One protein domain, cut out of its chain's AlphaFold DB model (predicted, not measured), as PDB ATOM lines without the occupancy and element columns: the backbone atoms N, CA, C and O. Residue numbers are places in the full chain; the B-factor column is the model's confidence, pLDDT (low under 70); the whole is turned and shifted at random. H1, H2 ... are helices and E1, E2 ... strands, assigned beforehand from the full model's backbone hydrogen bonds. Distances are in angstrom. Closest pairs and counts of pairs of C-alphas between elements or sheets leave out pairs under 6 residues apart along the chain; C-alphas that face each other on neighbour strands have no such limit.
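AT A GLANCE: This is residues 32 to 103 of the 109 residues of an uncharacterized protein of Arthrobacter sp. Hiyo8 (UniProt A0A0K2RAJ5). What is the picture? H2 packs over one face of a sheet of two parallel strands, E1 and E2, and H1 packs on H2 with residues 33 to 37; residues 57 to 81 loop at one end. What is printed? The printed part has 72 residues, mixed in class, in the order H1, E1, H2, E2. It is only just loose, close to compact, with a radius of gyration of the C-alphas of 13.7 A, spanning 43 by 24 by 19 A.

HOW THE PARTS SIT: How do the helices meet? H1, residues 32 to 45, touches H2, residues 82 to 93, with residues 33 to 37 alone, at a shallow tilt of 26 degrees, the same way; their closest C-alphas, of Asn 33 and Cys 87, are 5.2 A apart. In both, every O i to N i+4 pair is within hydrogen-bond range. How do the strands pair? E1, residues 52 to 56, and E2, residues 98 to 102, are parallel, with N 54 and O 99 within hydrogen-bond range at 2.9 A. E1, H2 and E2 make a strand-helix-strand unit, parallel strands joined through a helix, with a right-handed crossover.

IN THESE COORDINATES: Where does H1 begin? C-alpha 32 is at (220.348, 179.789, 260.942); H1 is 20.0 A long and H2 16.2 A. Where does E2 end? C-alpha 102 is at (200.450, 187.341, 254.307).

THE WHOLE: Is it cut? The printed part has no cut; the link E1 to H2 is long. Where is confidence low? Residues 65 to 77 have pLDDT under 70.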
ATOM      1  N   ARG A  32     220.570 179.671 262.389       95.94
ATOM      2  CA  ARG A  32     220.348 179.789 260.942       95.94
ATOM      3  C   ARG A  32     219.675 181.111 260.570       95.94
ATOM      4  O   ARG A  32     220.097 181.777 259.635       95.94
ATOM      5  N   ASN A  33     218.623 181.496 261.294       95.56
ATOM      6  CA  ASN A  33     217.928 182.762 261.049       95.56
ATOM      7  C   ASN A  33     218.864 183.966 261.210       95.56
ATOM      8  O   ASN A  33     218.823 184.872 260.385       95.56
ATOM      9  N   GLN A  34     219.705 183.970 262.249       97.06
ATOM     10  CA  GLN A  34     220.674 185.044 262.448       97.06
ATOM     11  C   GLN A  34     221.702 185.078 261.311       97.06
ATOM     12  O   GLN A  34     221.906 186.130 260.727       97.06
ATOM     13  N   GLN A  35     222.238 183.924 260.907       97.62
ATOM     14  CA  GLN A  35     223.176 183.819 259.781       97.62
ATOM     15  C   GLN A  35     222.594 184.361 258.465       97.62
ATOM     16  O   GLN A  35     223.313 184.977 257.682       97.62
ATOM     17  N   MET A  36     221.291 184.169 258.219       96.75
ATOM     18  CA  MET A  36     220.606 184.760 257.059       96.75
ATOM     19  C   MET A  36     220.578 186.287 257.121       96.75
ATOM     20  O   MET A  36     220.818 186.946 256.109       96.75
ATOM     21  N   VAL A  37     220.300 186.851 258.297       97.44
ATOM     22  CA  VAL A  37     220.307 188.305 258.505       97.44
ATOM     23  C   VAL A  37     221.723 188.859 258.388       97.44
ATOM     24  O   VAL A  37     221.916 189.867 257.714       97.44
ATOM     25  N   ASP A  38     222.711 188.184 258.971       98.00
ATOM     26  CA  ASP A  38     224.114 188.596 258.921       98.00
ATOM     27  C   ASP A  38     224.611 188.655 257.471       98.00
ATOM     28  O   ASP A  38     225.188 189.662 257.062       98.00
ATOM     29  N   LEU A  39     224.296 187.638 256.656       97.19
ATOM     30  CA  LEU A  39     224.618 187.640 255.227       97.19
ATOM     31  C   LEU A  39     223.983 188.839 254.506       97.19
ATOM     32  O   LEU A  39     224.663 189.543 253.759       97.19
ATOM     33  N   ALA A  40     222.699 189.103 254.750       96.62
ATOM     34  CA  ALA A  40     221.995 190.234 254.154       96.62
ATOM     35  C   ALA A  40     222.613 191.585 254.569       96.62
ATOM     36  O   ALA A  40     222.776 192.482 253.739       96.62
ATOM     37  N   VAL A  41     223.019 191.727 255.833       97.81
ATOM     38  CA  VAL A  41     223.733 192.914 256.325       97.81
ATOM     39  C   VAL A  41     225.084 193.061 255.629       97.81
ATOM     40  O   VAL A  41     225.397 194.158 255.167       97.81
ATOM     41  N   THR A  42     225.856 191.982 255.485       97.75
ATOM     42  CA  THR A  42     227.128 191.992 254.749       97.75
ATOM     43  C   THR A  42     226.944 192.438 253.303       97.75
ATOM     44  O   THR A  42     227.660 193.335 252.861       97.75
ATOM     45  N   MET A  43     225.951 191.902 252.588       96.00
ATOM     46  CA  MET A  43     225.665 192.315 251.208       96.00
ATOM     47  C   MET A  43     225.313 193.805 251.122       96.00
ATOM     48  O   MET A  43     225.793 194.502 250.227       96.00
ATOM     49  N   ARG A  44     224.529 194.321 252.082       97.19
ATOM     50  CA  ARG A  44     224.220 195.756 252.168       97.19
ATOM     51  C   ARG A  44     225.471 196.600 252.403       97.19
ATOM     52  O   ARG A  44     225.657 197.606 251.728       97.19
ATOM     53  N   MET A  45     226.336 196.195 253.334       96.69
ATOM     54  CA  MET A  45     227.596 196.901 253.615       96.69
ATOM     55  C   MET A  45     228.546 196.901 252.411       96.69
ATOM     56  O   MET A  45     229.314 197.840 252.240       96.69
ATOM     57  N   GLN A  46     228.463 195.882 251.555       97.50
ATOM     58  CA  GLN A  46     229.205 195.787 250.295       97.50
ATOM     59  C   GLN A  46     228.571 196.595 249.145       97.50
ATOM     60  O   GLN A  46     229.058 196.536 248.020       97.50
ATOM     61  N   GLY A  47     227.499 197.353 249.406       97.06
ATOM     62  CA  GLY A  47     226.864 198.248 248.435       97.06
ATOM     63  C   GLY A  47     225.628 197.679 247.735       97.06
ATOM     64  O   GLY A  47     225.055 198.352 246.881       97.06
ATOM     65  N   SER A  48     225.175 196.472 248.090       96.12
ATOM     66  CA  SER A  48     223.935 195.925 247.527       96.12
ATOM     67  C   SER A  48     222.705 196.608 248.124       96.12
ATOM     68  O   SER A  48     222.631 196.866 249.327       96.12
ATOM     69  N   THR A  49     221.675 196.820 247.306       94.56
ATOM     70  CA  THR A  49     220.341 197.117 247.838       94.56
ATOM     71  C   THR A  49     219.722 195.823 248.347       94.56
ATOM     72  O   THR A  49     219.608 194.850 247.610       94.56
ATOM     73  N   VAL A  50     219.316 195.818 249.616       94.81
ATOM     74  CA  VAL A  50     218.738 194.644 250.271       94.81
ATOM     75  C   VAL A  50     217.292 194.934 250.649       94.81
ATOM     76  O   VAL A  50     216.975 195.982 251.220       94.81
ATOM     77  N   ARG A  51     216.415 193.988 250.318       92.12
ATOM     78  CA  ARG A  51     215.017 193.933 250.740       92.12
ATOM     79  C   ARG A  51     214.750 192.555 251.308       92.12
ATOM     80  O   ARG A  51     215.257 191.562 250.791       92.12
ATOM     81  N   THR A  52     213.974 192.500 252.379       93.56
ATOM     82  CA  THR A  52     213.605 191.235 253.011       93.56
ATOM     83  C   THR A  52     212.095 191.056 252.958       93.56
ATOM     84  O   THR A  52     211.341 192.007 253.147       93.56
ATOM     85  N   ALA A  53     211.659 189.833 252.668       92.75
ATOM     86  CA  ALA A  53     210.252 189.461 252.640       92.75
ATOM     87  C   ALA A  53     210.003 188.370 253.684       92.75
ATOM     88  O   ALA A  53     210.587 187.283 253.614       92.75
ATOM     89  N   ALA A  54     209.145 188.660 254.658       91.62
ATOM     90  CA  ALA A  54     208.719 187.703 255.666       91.62
ATOM     91  C   ALA A  54     207.391 187.071 255.229       91.62
ATOM     92  O   ALA A  54     206.340 187.696 255.308       91.62
ATOM     93  N   PHE A  55     207.439 185.818 254.775       88.38
ATOM     94  CA  PHE A  55     206.243 185.043 254.435       88.38
ATOM     95  C   PHE A  55     205.593 184.522 255.718       88.38
ATOM     96  O   PHE A  55     206.077 183.559 256.326       88.38
ATOM     97  N   LEU A  56     204.552 185.217 256.165       85.81
ATOM     98  CA  LEU A  56     203.878 184.967 257.429       85.81
ATOM     99  C   LEU A  56     202.810 183.887 257.261       85.81
ATOM    100  O   LEU A  56     201.843 184.053 256.525       85.81
ATOM    101  N   ASP A  57     202.970 182.810 258.026       81.69
ATOM    102  CA  ASP A  57     202.013 181.713 258.132       81.69
ATOM    103  C   ASP A  57     201.626 181.493 259.597       81.69
ATOM    104  O   ASP A  57     202.453 181.650 260.507       81.69
ATOM    105  N   LEU A  58     200.380 181.072 259.830       80.62
ATOM    106  CA  LEU A  58     199.933 180.657 261.158       80.62
ATOM    107  C   LEU A  58     200.747 179.463 261.663       80.62
ATOM    108  O   LEU A  58     201.107 178.543 260.922       80.62
ATOM    109  N   CYS A  59     201.010 179.452 262.965       82.50
ATOM    110  CA  CYS A  59     201.693 178.362 263.635       82.50
ATOM    111  C   CYS A  59     200.847 177.085 263.551       82.50
ATOM    112  O   CYS A  59     199.745 177.019 264.094       82.50
ATOM    113  N   ARG A  60     201.388 176.049 262.897       78.44
ATOM    114  CA  ARG A  60     200.742 174.732 262.717       78.44
ATOM    115  C   ARG A  60     201.169 173.688 263.756       78.44
ATOM    116  O   ARG A  60     200.961 172.495 263.559       78.44
ATOM    117  N   LYS A  61     201.830 174.101 264.841       80.25
ATOM    118  CA  LYS A  61     202.283 173.172 265.887       80.25
ATOM    119  C   LYS A  61     201.070 172.528 266.571       80.25
ATOM    120  O   LYS A  61     200.131 173.233 266.926       80.25
ATOM    121  N   ALA A  62     201.100 171.215 266.795       75.31
ATOM    122  CA  ALA A  62     200.036 170.520 267.525       75.31
ATOM    123  C   ALA A  62     199.813 171.156 268.912       75.31
ATOM    124  O   ALA A  62     200.777 171.452 269.622       75.31
ATOM    125  N   GLY A  63     198.550 171.408 269.268       72.38
ATOM    126  CA  GLY A  63     198.176 172.106 270.506       72.38
ATOM    127  C   GLY A  63     198.386 173.627 270.480       72.38
ATOM    128  O   GLY A  63     198.142 174.298 271.482       72.38
ATOM    129  N   CYS A  64     198.819 174.198 269.350       74.38
ATOM    130  CA  CYS A  64     198.778 175.638 269.142       74.38
ATOM    131  C   CYS A  64     197.315 176.075 269.089       74.38
ATOM    132  O   CYS A  64     196.609 175.782 268.131       74.38
ATOM    133  N   THR A  65     196.873 176.807 270.106       67.56
ATOM    134  CA  THR A  65     195.505 177.339 270.178       67.56
ATOM    135  C   THR A  65     195.252 178.465 269.174       67.56
ATOM    136  O   THR A  65     194.150 178.997 269.156       67.56
ATOM    137  N   GLN A  66     196.268 178.840 268.374       68.19
ATOM    138  CA  GLN A  66     196.247 179.939 267.403       68.19
ATOM    139  C   GLN A  66     195.500 181.161 267.945       68.19
ATOM    140  O   GLN A  66     194.706 181.764 267.233       68.19
ATOM    141  N   ARG A  67     195.714 181.469 269.237       59.97
ATOM    142  CA  ARG A  67     194.842 182.357 270.014       59.97
ATOM    143  C   ARG A  67     194.641 183.647 269.241       59.97
ATOM    144  O   ARG A  67     195.583 184.414 269.075       59.97
ATOM    145  N   HIS A  68     193.401 183.893 268.831       54.69
ATOM    146  CA  HIS A  68     192.994 185.116 268.143       54.69
ATOM    147  C   HIS A  68     193.299 186.394 268.959       54.69
ATOM    148  O   HIS A  68     193.238 187.489 268.423       54.69
ATOM    149  N   GLY A  69     193.655 186.279 270.246       52.66
ATOM    150  CA  GLY A  69     194.093 187.400 271.083       52.66
ATOM    151  C   GLY A  69     195.594 187.719 271.039       52.66
ATOM    152  O   GLY A  69     195.994 188.764 271.542       52.66
ATOM    153  N   GLU A  70     196.443 186.859 270.465       56.91
ATOM    154  CA  GLU A  70     197.871 187.164 270.305       56.91
ATOM    155  C   GLU A  70     198.066 187.940 269.003       56.91
ATOM    156  O   GLU A  70     198.165 187.378 267.912       56.91
ATOM    157  N   GLN A  71     198.077 189.264 269.114       57.31
ATOM    158  CA  GLN A  71     198.381 190.144 268.000       57.31
ATOM    159  C   GLN A  71     199.901 190.295 267.877       57.31
ATOM    160  O   GLN A  71     200.513 191.155 268.505       57.31
ATOM    161  N   LEU A  72     200.529 189.434 267.076       61.84
ATOM    162  CA  LEU A  72     201.963 189.544 266.770       61.84
ATOM    163  C   LEU A  72     202.249 190.459 265.564       61.84
ATOM    164  O   LEU A  72     203.415 190.707 265.252       61.84
ATOM    165  N   MET A  73     201.195 190.962 264.910       63.25
ATOM    166  CA  MET A  73     201.231 191.875 263.767       63.25
ATOM    167  C   MET A  73     200.130 192.943 263.874       63.25
ATOM    168  O   MET A  73     199.009 192.607 264.263       63.25
ATOM    169  N   PRO A  74     200.388 194.211 263.498       59.28
ATOM    170  CA  PRO A  74     199.338 195.222 263.417       59.28
ATOM    171  C   PRO A  74     198.184 194.724 262.540       59.28
ATOM    172  O   PRO A  74     198.396 194.252 261.431       59.28
ATOM    173  N   HIS A  75     196.966 194.813 263.062       65.44
ATOM    174  CA  HIS A  75     195.708 194.501 262.372       65.44
ATOM    175  C   HIS A  75     195.475 193.044 261.916       65.44
ATOM    176  O   HIS A  75     194.441 192.782 261.309       65.44
ATOM    177  N   THR A  76     196.349 192.082 262.246       67.69
ATOM    178  CA  THR A  76     196.088 190.649 261.998       67.69
ATOM    179  C   THR A  76     196.249 189.833 263.284       67.69
ATOM    180  O   THR A  76     197.381 189.618 263.734       67.69
ATOM    181  N   PRO A  77     195.146 189.379 263.907       68.38
ATOM    182  CA  PRO A  77     195.217 188.504 265.068       68.38
ATOM    183  C   PRO A  77     195.727 187.120 264.665       68.38
ATOM    184  O   PRO A  77     195.272 186.545 263.676       68.38
ATOM    185  N   GLY A  78     196.643 186.549 265.444       73.81
ATOM    186  CA  GLY A  78     197.065 185.174 265.226       73.81
ATOM    187  C   GLY A  78     198.450 184.853 265.759       73.81
ATOM    188  O   GLY A  78     199.377 185.662 265.760       73.81
ATOM    189  N   HIS A  79     198.612 183.593 266.151       80.25
ATOM    190  CA  HIS A  79     199.906 183.056 266.533       80.25
ATOM    191  C   HIS A  79     200.656 182.564 265.287       80.25
ATOM    192  O   HIS A  79     200.372 181.482 264.768       80.25
ATOM    193  N   PHE A  80     201.599 183.364 264.792       83.31
ATOM    194  CA  PHE A  80     202.398 183.068 263.596       83.31
ATOM    195  C   PHE A  80     203.590 182.142 263.877       83.31
ATOM    196  O   PHE A  80     204.011 181.942 265.019       83.31
ATOM    197  N   SER A  81     204.157 181.563 262.815       84.94
ATOM    198  CA  SER A  81     205.360 180.726 262.877       84.94
ATOM    199  C   SER A  81     206.510 181.422 263.620       84.94
ATOM    200  O   SER A  81     207.060 182.422 263.154       84.94
ATOM    201  N   HIS A  82     206.932 180.843 264.751       84.94
ATOM    202  CA  HIS A  82     208.025 181.366 265.587       84.94
ATOM    203  C   HIS A  82     209.326 181.568 264.818       84.94
ATOM    204  O   HIS A  82     210.026 182.552 265.035       84.94
ATOM    205  N   GLY A  83     209.648 180.644 263.908       87.69
ATOM    206  CA  GLY A  83     210.862 180.725 263.101       87.69
ATOM    207  C   GLY A  83     210.848 181.934 262.168       87.69
ATOM    208  O   GLY A  83     211.852 182.640 262.079       87.69
ATOM    209  N   THR A  84     209.709 182.196 261.525       89.38
ATOM    210  CA  THR A  84     209.531 183.357 260.644       89.38
ATOM    211  C   THR A  84     209.557 184.652 261.447       89.38
ATOM    212  O   THR A  84     210.330 185.549 261.118       89.38
ATOM    213  N   MET A  85     208.786 184.725 262.540       89.44
ATOM    214  CA  MET A  85     208.730 185.918 263.391       89.44
ATOM    215  C   MET A  85     210.096 186.258 263.985       89.44
ATOM    216  O   MET A  85     210.495 187.417 263.959       89.44
ATOM    217  N   HIS A  86     210.859 185.258 264.440       92.00
ATOM    218  CA  HIS A  86     212.226 185.478 264.908       92.00
ATOM    219  C   HIS A  86     213.104 186.101 263.817       92.00
ATOM    220  O   HIS A  86     213.755 187.112 264.066       92.00
ATOM    221  N   CYS A  87     213.131 185.519 262.614       94.00
ATOM    222  CA  CYS A  87     213.963 186.032 261.523       94.00
ATOM    223  C   CYS A  87     213.565 187.462 261.127       94.00
ATOM    224  O   CYS A  87     214.435 188.318 260.982       94.00
ATOM    225  N   ARG A  88     212.257 187.733 261.037       93.88
ATOM    226  CA  ARG A  88     211.694 189.069 260.804       93.88
ATOM    227  C   ARG A  88     212.166 190.068 261.861       93.88
ATOM    228  O   ARG A  88     212.679 191.128 261.521       93.88
ATOM    229  N   THR A  89     212.033 189.730 263.145       92.94
ATOM    230  CA  THR A  89     212.480 190.596 264.244       92.94
ATOM    231  C   THR A  89     213.976 190.892 264.161       92.94
ATOM    232  O   THR A  89     214.365 192.038 264.376       92.94
ATOM    233  N   GLN A  90     214.815 189.906 263.831       96.44
ATOM    234  CA  GLN A  90     216.255 190.138 263.670       96.44
ATOM    235  C   GLN A  90     216.571 191.027 262.459       96.44
ATOM    236  O   GLN A  90     217.393 191.932 262.580       96.44
ATOM    237  N   ALA A  91     215.885 190.841 261.327       96.56
ATOM    238  CA  ALA A  91     216.053 191.692 260.147       96.56
ATOM    239  C   ALA A  91     215.701 193.160 260.445       96.56
ATOM    240  O   ALA A  91     216.497 194.057 260.162       96.56
ATOM    241  N   ILE A  92     214.563 193.400 261.109       95.06
ATOM    242  CA  ILE A  92     214.139 194.743 261.541       95.06
ATOM    243  C   ILE A  92     215.161 195.355 262.505       95.06
ATOM    244  O   ILE A  92     215.545 196.511 262.341       95.06
ATOM    245  N   ARG A  93     215.649 194.586 263.488       96.19
ATOM    246  CA  ARG A  93     216.679 195.053 264.434       96.19
ATOM    247  C   ARG A  93     218.002 195.398 263.752       96.19
ATOM    248  O   ARG A  93     218.679 196.318 264.194       96.19
ATOM    249  N   ALA A  94     218.346 194.706 262.669       96.38
ATOM    250  CA  ALA A  94     219.499 195.019 261.828       96.38
ATOM    251  C   ALA A  94     219.263 196.217 260.879       96.38
ATOM    252  O   ALA A  94     220.126 196.560 260.061       96.38
ATOM    253  N   GLY A  95     218.092 196.857 260.960       95.62
ATOM    254  CA  GLY A  95     217.699 197.986 260.125       95.62
ATOM    255  C   GLY A  95     217.449 197.600 258.669       95.62
ATOM    256  O   GLY A  95     217.638 198.438 257.789       95.62
ATOM    257  N   LEU A  96     217.124 196.336 258.381       96.06
ATOM    258  CA  LEU A  96     216.742 195.903 257.038       96.06
ATOM    259  C   LEU A  96     215.266 196.219 256.793       96.06
ATOM    260  O   LEU A  96     214.402 195.923 257.620       96.06
ATOM    261  N   GLU A  97     214.973 196.776 255.621       94.62
ATOM    262  CA  GLU A  97     213.595 196.961 255.177       94.62
ATOM    263  C   GLU A  97     212.942 195.588 254.989       94.62
ATOM    264  O   GLU A  97     213.436 194.736 254.237       94.62
ATOM    265  N   THR A  98     211.859 195.367 255.733       93.12
ATOM    266  CA  THR A  98     211.158 194.085 255.803       93.12
ATOM    267  C   THR A  98     209.705 194.277 255.411       93.12
ATOM    268  O   THR A  98     208.987 195.034 256.062       93.12
ATOM    269  N   VAL A  99     209.281 193.583 254.357       91.69
ATOM    270  CA  VAL A  99     207.888 193.537 253.910       91.69
ATOM    271  C   VAL A  99     207.260 192.242 254.402       91.69
ATOM    272  O   VAL A  99     207.825 191.159 254.238       91.69
ATOM    273  N   ASP A 100     206.078 192.357 254.990       89.50
ATOM    274  CA  ASP A 100     205.303 191.210 255.435       89.50
ATOM    275  C   ASP A 100     204.400 190.719 254.308       89.50
ATOM    276  O   ASP A 100     203.609 191.473 253.745       89.50
ATOM    277  N   VAL A 101     204.533 189.437 253.977       87.25
ATOM    278  CA  VAL A 101     203.737 188.762 252.954       87.25
ATOM    279  C   VAL A 101     202.799 187.798 253.662       87.25
ATOM    280  O   VAL A 101     203.237 186.792 254.219       87.25
ATOM    281  N   ILE A 102     201.509 188.119 253.656       80.31
ATOM    282  CA  ILE A 102     200.450 187.341 254.307       80.31
ATOM    283  C   ILE A 102     199.664 186.617 253.214       80.31
ATOM    284  O   ILE A 102     199.230 187.237 252.243       80.31
ATOM    285  N   HIS A 103     199.488 185.301 253.348       73.06
ATOM    286  CA  HIS A 103     198.693 184.539 252.388       73.06
ATOM    287  C   HIS A 103     197.206 184.910 252.499       73.06
ATOM    288  O   HIS A 103     196.663 184.944 253.601       73.06
TER     289      HIS A 103